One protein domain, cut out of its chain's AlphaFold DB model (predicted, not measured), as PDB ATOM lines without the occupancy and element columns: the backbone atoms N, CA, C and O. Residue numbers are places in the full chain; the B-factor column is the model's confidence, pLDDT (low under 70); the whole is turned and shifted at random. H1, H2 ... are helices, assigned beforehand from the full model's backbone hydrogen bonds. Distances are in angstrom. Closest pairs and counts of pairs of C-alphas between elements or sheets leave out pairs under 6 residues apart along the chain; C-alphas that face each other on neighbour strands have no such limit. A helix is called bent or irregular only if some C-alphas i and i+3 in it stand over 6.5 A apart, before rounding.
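AT A GLANCE: This is residues 99 to 154 of the 169 residues of an uncharacterized protein of Peltaster fructicola (UniProt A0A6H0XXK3). Two helices, H1 and H2, make the arms of a wide, open V, and the link of residues 126 to 134 lies at its corner. The helices stay apart, with no shared core between them. The printed part has 56 residues with two named helices, H1 then H2 along the chain, and no named strand; its class is all helix. It is extended, with a radius of gyration of the C-alphas of 18.9 A, and its outline is flat, spanning 57 by 30 by 13 A.

IN THESE COORDINATES: The printed part begins at Pro 99, whose C-alpha is at (-41.087, 55.893, -2.320). H1, residues 108 to 125, begins with C-alpha 108 at (-28.814, 54.936, 0.179) and measures 25.3 A from first to last C-alpha. H2, residues 135 to 149, measures 20.7 A and ends with C-alpha 149 at (-1.051, 19.153, -3.831).

HOW THE PARTS SIT: H1 and H2 are apart: no C-alpha of the one is within 8 A of the other. A short link of 9 residues joins them. Residues 99 to 119, of which 108 to 119 belong to H1, stand free. Residues 134 to 143, of which 135 to 143 belong to H2, also stand free, as do residues 146 to 151, of which 146 to 149 belong to H2. In both H1 and H2 every O i to N i+4 pair is within hydrogen-bond range. Neither helix is bent.

THE WHOLE: The C-alphas of Pro 99 and Thr 154, the first and last printed, are the two farthest apart, at 58.4 A. The printed part has no cut, and no link is long. The mean pLDDT of the printed part is 88.2, and no printed residue is under 70.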
ATOM      1  N   PRO A  99     -42.488  55.548  -2.486       88.75
ATOM      2  CA  PRO A  99     -41.087  55.893  -2.320       88.75
ATOM      3  C   PRO A  99     -40.479  56.239  -3.692       88.75
ATOM      4  O   PRO A  99     -40.786  55.567  -4.682       88.75
ATOM      5  N   PRO A 100     -39.620  57.267  -3.776       92.19
ATOM      6  CA  PRO A 100     -38.962  57.620  -5.026       92.19
ATOM      7  C   PRO A 100     -38.072  56.469  -5.507       92.19
ATOM      8  O   PRO A 100     -37.459  55.767  -4.701       92.19
ATOM      9  N   LYS A 101     -37.994  56.282  -6.831       89.62
ATOM     10  CA  LYS A 101     -37.122  55.268  -7.450       89.62
ATOM     11  C   LYS A 101     -35.642  55.611  -7.257       89.62
ATOM     12  O   LYS A 101     -34.843  54.726  -6.968       89.62
ATOM     13  N   ASP A 102     -35.311  56.898  -7.355       90.19
ATOM     14  CA  ASP A 102     -33.952  57.401  -7.182       90.19
ATOM     15  C   ASP A 102     -33.715  57.809  -5.723       90.19
ATOM     16  O   ASP A 102     -34.140  58.870  -5.266       90.19
ATOM     17  N   LEU A 103     -33.022  56.941  -4.985       86.94
ATOM     18  CA  LEU A 103     -32.665  57.141  -3.573       86.94
ATOM     19  C   LEU A 103     -31.242  57.703  -3.389       86.94
ATOM     20  O   LEU A 103     -30.764  57.837  -2.260       86.94
ATOM     21  N   ASP A 104     -30.562  58.060  -4.482       87.19
ATOM     22  CA  ASP A 104     -29.224  58.662  -4.456       87.19
ATOM     23  C   ASP A 104     -29.161  59.978  -3.638       87.19
ATOM     24  O   ASP A 104     -28.194  60.135  -2.887       87.19
ATOM     25  N   PRO A 105     -30.176  60.880  -3.645       90.50
ATOM     26  CA  PRO A 105     -30.184  62.062  -2.769       90.50
ATOM     27  C   PRO A 105     -30.170  61.725  -1.272       90.50
ATOM     28  O   PRO A 105     -29.642  62.487  -0.466       90.50
ATOM     29  N   TRP A 106     -30.711  60.563  -0.901       85.19
ATOM     30  CA  TRP A 106     -30.692  60.038   0.466       85.19
ATOM     31  C   TRP A 106     -29.467  59.157   0.748       85.19
ATOM     32  O   TRP A 106     -29.412  58.497   1.785       85.19
ATOM     33  N   GLN A 107     -28.481  59.137  -0.160       87.38
ATOM     34  CA  GLN A 107     -27.218  58.409  -0.017       87.38
ATOM     35  C   GLN A 107     -27.420  56.942   0.388       87.38
ATOM     36  O   GLN A 107     -26.720  56.396   1.249       87.38
ATOM     37  N   GLU A 108     -28.398  56.277  -0.231       87.00
ATOM     38  CA  GLU A 108     -28.814  54.936   0.179       87.00
ATOM     39  C   GLU A 108     -27.670  53.915   0.076       87.00
ATOM     40  O   GLU A 108     -27.504  53.078   0.962       87.00
ATOM     41  N   LYS A 109     -26.835  54.019  -0.966       86.06
ATOM     42  CA  LYS A 109     -25.659  53.155  -1.169       86.06
ATOM     43  C   LYS A 109     -24.678  53.251  -0.002       86.06
ATOM     44  O   LYS A 109     -24.258  52.223   0.521       86.06
ATOM     45  N   TYR A 110     -24.369  54.470   0.443       87.25
ATOM     46  CA  TYR A 110     -23.492  54.702   1.591       87.25
ATOM     47  C   TYR A 110     -24.122  54.185   2.882       87.25
ATOM     48  O   TYR A 110     -23.473  53.459   3.625       87.25
ATOM     49  N   SER A 111     -25.401  54.477   3.118       86.88
ATOM     50  CA  SER A 111     -26.120  54.002   4.308       86.88
ATOM     51  C   SER A 111     -26.170  52.471   4.381       86.88
ATOM     52  O   SER A 111     -25.945  51.887   5.440       86.88
ATOM     53  N   LYS A 112     -26.416  51.805   3.246       88.81
ATOM     54  CA  LYS A 112     -26.391  50.340   3.129       88.81
ATOM     55  C   LYS A 112     -24.990  49.777   3.355       88.81
ATOM     56  O   LYS A 112     -24.863  48.803   4.088       88.81
ATOM     57  N   ALA A 113     -23.957  50.388   2.773       90.69
ATOM     58  CA  ALA A 113     -22.569  49.968   2.965       90.69
ATOM     59  C   ALA A 113     -22.134  50.109   4.433       90.69
ATOM     60  O   ALA A 113     -21.616  49.157   5.008       90.69
ATOM     61  N   MET A 114     -22.431  51.248   5.067       89.19
ATOM     62  CA  MET A 114     -22.152  51.486   6.487       89.19
ATOM     63  C   MET A 114     -22.865  50.472   7.380       89.19
ATOM     64  O   MET A 114     -22.254  49.912   8.285       89.19
ATOM     65  N   LYS A 115     -24.143  50.189   7.102       90.88
ATOM     66  CA  LYS A 115     -24.900  49.179   7.844       90.88
ATOM     67  C   LYS A 115     -24.325  47.777   7.652       90.88
ATOM     68  O   LYS A 115     -24.214  47.041   8.621       90.88
ATOM     69  N   ALA A 116     -23.928  47.417   6.433       90.12
ATOM     70  CA  ALA A 116     -23.326  46.118   6.151       90.12
ATOM     71  C   ALA A 116     -21.979  45.941   6.867       90.12
ATOM     72  O   ALA A 116     -21.724  44.878   7.427       90.12
ATOM     73  N   GLU A 117     -21.132  46.972   6.880       88.94
ATOM     74  CA  GLU A 117     -19.877  46.959   7.640       88.94
ATOM     75  C   GLU A 117     -20.133  46.867   9.145       88.94
ATOM     76  O   GLU A 117     -19.523  46.046   9.828       88.94
ATOM     77  N   GLN A 118     -21.101  47.625   9.661       88.44
ATOM     78  CA  GLN A 118     -21.474  47.557  11.069       88.44
ATOM     79  C   GLN A 118     -22.033  46.179  11.454       88.44
ATOM     80  O   GLN A 118     -21.617  45.620  12.462       88.44
ATOM     81  N   ASP A 119     -22.872  45.571  10.612       87.44
ATOM     82  CA  ASP A 119     -23.387  44.213  10.814       87.44
ATOM     83  C   ASP A 119     -22.255  43.163  10.789       87.44
ATOM     84  O   ASP A 119     -22.295  42.183  11.539       87.44
ATOM     85  N   LYS A 120     -21.223  43.340   9.946       86.44
ATOM     86  CA  LYS A 120     -20.021  42.480   9.949       86.44
ATOM     87  C   LYS A 120     -19.224  42.650  11.241       86.44
ATOM     88  O   LYS A 120     -18.813  41.650  11.832       86.44
ATOM     89  N   GLU A 121     -19.003  43.886  11.688       85.62
ATOM     90  CA  GLU A 121     -18.322  44.153  12.958       85.62
ATOM     91  C   GLU A 121     -19.090  43.574  14.149       85.62
ATOM     92  O   GLU A 121     -18.487  42.932  15.013       85.62
ATOM     93  N   ASP A 122     -20.410  43.748  14.179       86.00
ATOM     94  CA  ASP A 122     -21.275  43.247  15.243       86.00
ATOM     95  C   ASP A 122     -21.274  41.714  15.285       86.00
ATOM     96  O   ASP A 122     -21.226  41.130  16.366       86.00
ATOM     97  N   LYS A 123     -21.223  41.035  14.131       85.12
ATOM     98  CA  LYS A 123     -21.035  39.574  14.072       85.12
ATOM     99  C   LYS A 123     -19.659  39.142  14.583       85.12
ATOM    100  O   LYS A 123     -19.575  38.171  15.330       85.12
ATOM    101  N   ARG A 124     -18.592  39.870  14.228       82.62
ATOM    102  CA  ARG A 124     -17.213  39.593  14.683       82.62
ATOM    103  C   ARG A 124     -17.025  39.817  16.185       82.62
ATOM    104  O   ARG A 124     -16.236  39.116  16.812       82.62
ATOM    105  N   ARG A 125     -17.716  40.800  16.770       83.38
ATOM    106  CA  ARG A 125     -17.638  41.130  18.208       83.38
ATOM    107  C   ARG A 125     -18.717  40.446  19.049       83.38
ATOM    108  O   ARG A 125     -18.613  40.429  20.273       83.38
ATOM    109  N   GLY A 126     -19.756  39.927  18.406       82.81
ATOM    110  CA  GLY A 126     -20.923  39.346  19.047       82.81
ATOM    111  C   GLY A 126     -20.705  37.930  19.589       82.81
ATOM    112  O   GLY A 126     -19.641  37.331  19.432       82.81
ATOM    113  N   PRO A 127     -21.745  37.346  20.205       80.38
ATOM    114  CA  PRO A 127     -21.686  35.999  20.780       80.38
ATOM    115  C   PRO A 127     -21.474  34.896  19.731       80.38
ATOM    116  O   PRO A 127     -21.044  33.804  20.077       80.38
ATOM    117  N   GLN A 128     -21.754  35.176  18.456       79.69
ATOM    118  CA  GLN A 128     -21.554  34.252  17.337       79.69
ATOM    119  C   GLN A 128     -20.197  34.425  16.637       79.69
ATOM    120  O   GLN A 128     -20.027  33.913  15.533       79.69
ATOM    121  N   LYS A 129     -19.226  35.121  17.246       83.44
ATOM    122  CA  LYS A 129     -17.912  35.371  16.627       83.44
ATOM    123  C   LYS A 129     -17.229  34.096  16.117       83.44
ATOM    124  O   LYS A 129     -16.612  34.125  15.061       83.44
ATOM    125  N   ASP A 130     -17.394  32.979  16.829       81.25
ATOM    126  CA  ASP A 130     -16.741  31.704  16.513       81.25
ATOM    127  C   ASP A 130     -17.307  31.057  15.234       81.25
ATOM    128  O   ASP A 130     -16.671  30.198  14.632       81.25
ATOM    129  N   LEU A 131     -18.499  31.482  14.796       82.12
ATOM    130  CA  LEU A 131     -19.145  31.040  13.556       82.12
ATOM    131  C   LEU A 131     -18.732  31.892  12.345       82.12
ATOM    132  O   LEU A 131     -19.053  31.539  11.211       82.12
ATOM    133  N   VAL A 132     -18.065  33.031  12.563       81.56
ATOM    134  CA  VAL A 132     -17.661  33.938  11.485       81.56
ATOM    135  C   VAL A 132     -16.370  33.418  10.859       81.56
ATOM    136  O   VAL A 132     -15.294  33.538  11.437       81.56
ATOM    137  N   VAL A 133     -16.481  32.859   9.655       80.25
ATOM    138  CA  VAL A 133     -15.331  32.441   8.846       80.25
ATOM    139  C   VAL A 133     -14.898  33.601   7.955       80.25
ATOM    140  O   VAL A 133     -15.727  34.239   7.309       80.25
ATOM    141  N   ASP A 134     -13.597  33.870   7.914       83.62
ATOM    142  CA  ASP A 134     -13.015  34.793   6.944       83.62
ATOM    143  C   ASP A 134     -12.895  34.077   5.587       83.62
ATOM    144  O   ASP A 134     -12.065  33.181   5.408       83.62
ATOM    145  N   GLU A 135     -13.800  34.407   4.662       86.00
ATOM    146  CA  GLU A 135     -13.905  33.751   3.355       86.00
ATOM    147  C   GLU A 135     -12.662  33.977   2.491       86.00
ATOM    148  O   GLU A 135     -12.214  33.037   1.832       86.00
ATOM    149  N   ASP A 136     -12.069  35.173   2.553       87.69
ATOM    150  CA  ASP A 136     -10.868  35.524   1.792       87.69
ATOM    151  C   ASP A 136      -9.672  34.719   2.302       87.69
ATOM    152  O   ASP A 136      -8.924  34.118   1.524       87.69
ATOM    153  N   HIS A 137      -9.531  34.619   3.628       86.50
ATOM    154  CA  HIS A 137      -8.502  33.782   4.235       86.50
ATOM    155  C   HIS A 137      -8.700  32.297   3.893       86.50
ATOM    156  O   HIS A 137      -7.745  31.600   3.542       86.50
ATOM    157  N   ALA A 138      -9.943  31.806   3.939       88.38
ATOM    158  CA  ALA A 138     -10.266  30.429   3.581       88.38
ATOM    159  C   ALA A 138     -10.000  30.133   2.096       88.38
ATOM    160  O   ALA A 138      -9.513  29.050   1.769       88.38
ATOM    161  N   ALA A 139     -10.294  31.072   1.192       93.88
ATOM    162  CA  ALA A 139      -9.991  30.954  -0.231       93.88
ATOM    163  C   ALA A 139      -8.476  30.916  -0.477       93.88
ATOM    164  O   ALA A 139      -7.996  29.978  -1.113       93.88
ATOM    165  N   ALA A 140      -7.718  31.840   0.119       94.06
ATOM    166  CA  ALA A 140      -6.261  31.868   0.010       94.06
ATOM    167  C   ALA A 140      -5.615  30.570   0.528       94.06
ATOM    168  O   ALA A 140      -4.730  30.013  -0.121       94.06
ATOM    169  N   MET A 141      -6.088  30.030   1.659       91.50
ATOM    170  CA  MET A 141      -5.615  28.738   2.173       91.50
ATOM    171  C   MET A 141      -5.952  27.575   1.236       91.50
ATOM    172  O   MET A 141      -5.128  26.678   1.055       91.50
ATOM    173  N   ARG A 142      -7.143  27.571   0.619       94.06
ATOM    174  CA  ARG A 142      -7.517  26.549  -0.373       94.06
ATOM    175  C   ARG A 142      -6.620  26.610  -1.603       94.06
ATOM    176  O   ARG A 142      -6.176  25.563  -2.064       94.06
ATOM    177  N   GLU A 143      -6.334  27.801  -2.119       95.56
ATOM    178  CA  GLU A 143      -5.430  27.982  -3.259       95.56
ATOM    179  C   GLU A 143      -4.018  27.491  -2.936       95.56
ATOM    180  O   GLU A 143      -3.471  26.672  -3.674       95.56
ATOM    181  N   GLN A 144      -3.473  27.894  -1.785       93.06
ATOM    182  CA  GLN A 144      -2.173  27.417  -1.308       93.06
ATOM    183  C   GLN A 144      -2.149  25.890  -1.159       93.06
ATOM    184  O   GLN A 144      -1.204  25.237  -1.601       93.06
ATOM    185  N   ALA A 145      -3.201  25.290  -0.592       93.94
ATOM    186  CA  ALA A 145      -3.312  23.839  -0.465       93.94
ATOM    187  C   ALA A 145      -3.335  23.140  -1.835       93.94
ATOM    188  O   ALA A 145      -2.674  22.118  -2.015       93.94
ATOM    189  N   LEU A 146      -4.043  23.699  -2.822       96.06
ATOM    190  CA  LEU A 146      -4.066  23.168  -4.187       96.06
ATOM    191  C   LEU A 146      -2.695  23.249  -4.866       96.06
ATOM    192  O   LEU A 146      -2.322  22.320  -5.578       96.06
ATOM    193  N   GLU A 147      -1.934  24.323  -4.657       94.88
ATOM    194  CA  GLU A 147      -0.572  24.463  -5.192       94.88
ATOM    195  C   GLU A 147       0.405  23.449  -4.583       94.88
ATOM    196  O   GLU A 147       1.241  22.902  -5.303       94.88
ATOM    197  N   LEU A 148       0.280  23.171  -3.280       93.69
ATOM    198  CA  LEU A 148       1.063  22.138  -2.597       93.69
ATOM    199  C   LEU A 148       0.712  20.739  -3.122       93.69
ATOM    200  O   LEU A 148       1.608  19.951  -3.414       93.69
ATOM    201  N   LEU A 149      -0.581  20.442  -3.301       93.62
ATOM    202  CA  LEU A 149      -1.051  19.153  -3.831       93.62
ATOM    203  C   LEU A 149      -0.636  18.926  -5.288       93.62
ATOM    204  O   LEU A 149      -0.312  17.805  -5.669       93.62
ATOM    205  N   LYS A 150      -0.627  19.987  -6.102       94.94
ATOM    206  CA  LYS A 150      -0.132  19.950  -7.487       94.94
ATOM    207  C   LYS A 150       1.397  19.871  -7.570       94.94
ATOM    208  O   LYS A 150       1.923  19.643  -8.653       94.94
ATOM    209  N   GLY A 151       2.105  20.067  -6.454       90.25
ATOM    210  CA  GLY A 151       3.567  20.064  -6.392       90.25
ATOM    211  C   GLY A 151       4.222  21.324  -6.965       90.25
ATOM    212  O   GLY A 151       5.439  21.354  -7.122       90.25
ATOM    213  N   THR A 152       3.445  22.370  -7.269       90.69
ATOM    214  CA  THR A 152       3.961  23.649  -7.788       90.69
ATOM    215  C   THR A 152       4.782  24.387  -6.735       90.69
ATOM    216  O   THR A 152       5.761  25.057  -7.057       90.69
ATOM    217  N   LYS A 153       4.383  24.269  -5.464       87.00
ATOM    218  CA  LYS A 153       5.108  24.816  -4.316       87.00
ATOM    219  C   LYS A 153       5.440  23.694  -3.343       87.00
ATOM    220  O   LYS A 153       4.659  22.763  -3.164       87.00
ATOM    221  N   THR A 154       6.595  23.798  -2.698       88.31
ATOM    222  CA  THR A 154       7.021  22.875  -1.642       88.31
ATOM    223  C   THR A 154       6.779  23.528  -0.290       88.31
ATOM    224  O   THR A 154       7.103  24.702  -0.105       88.31
TER     225      THR A 154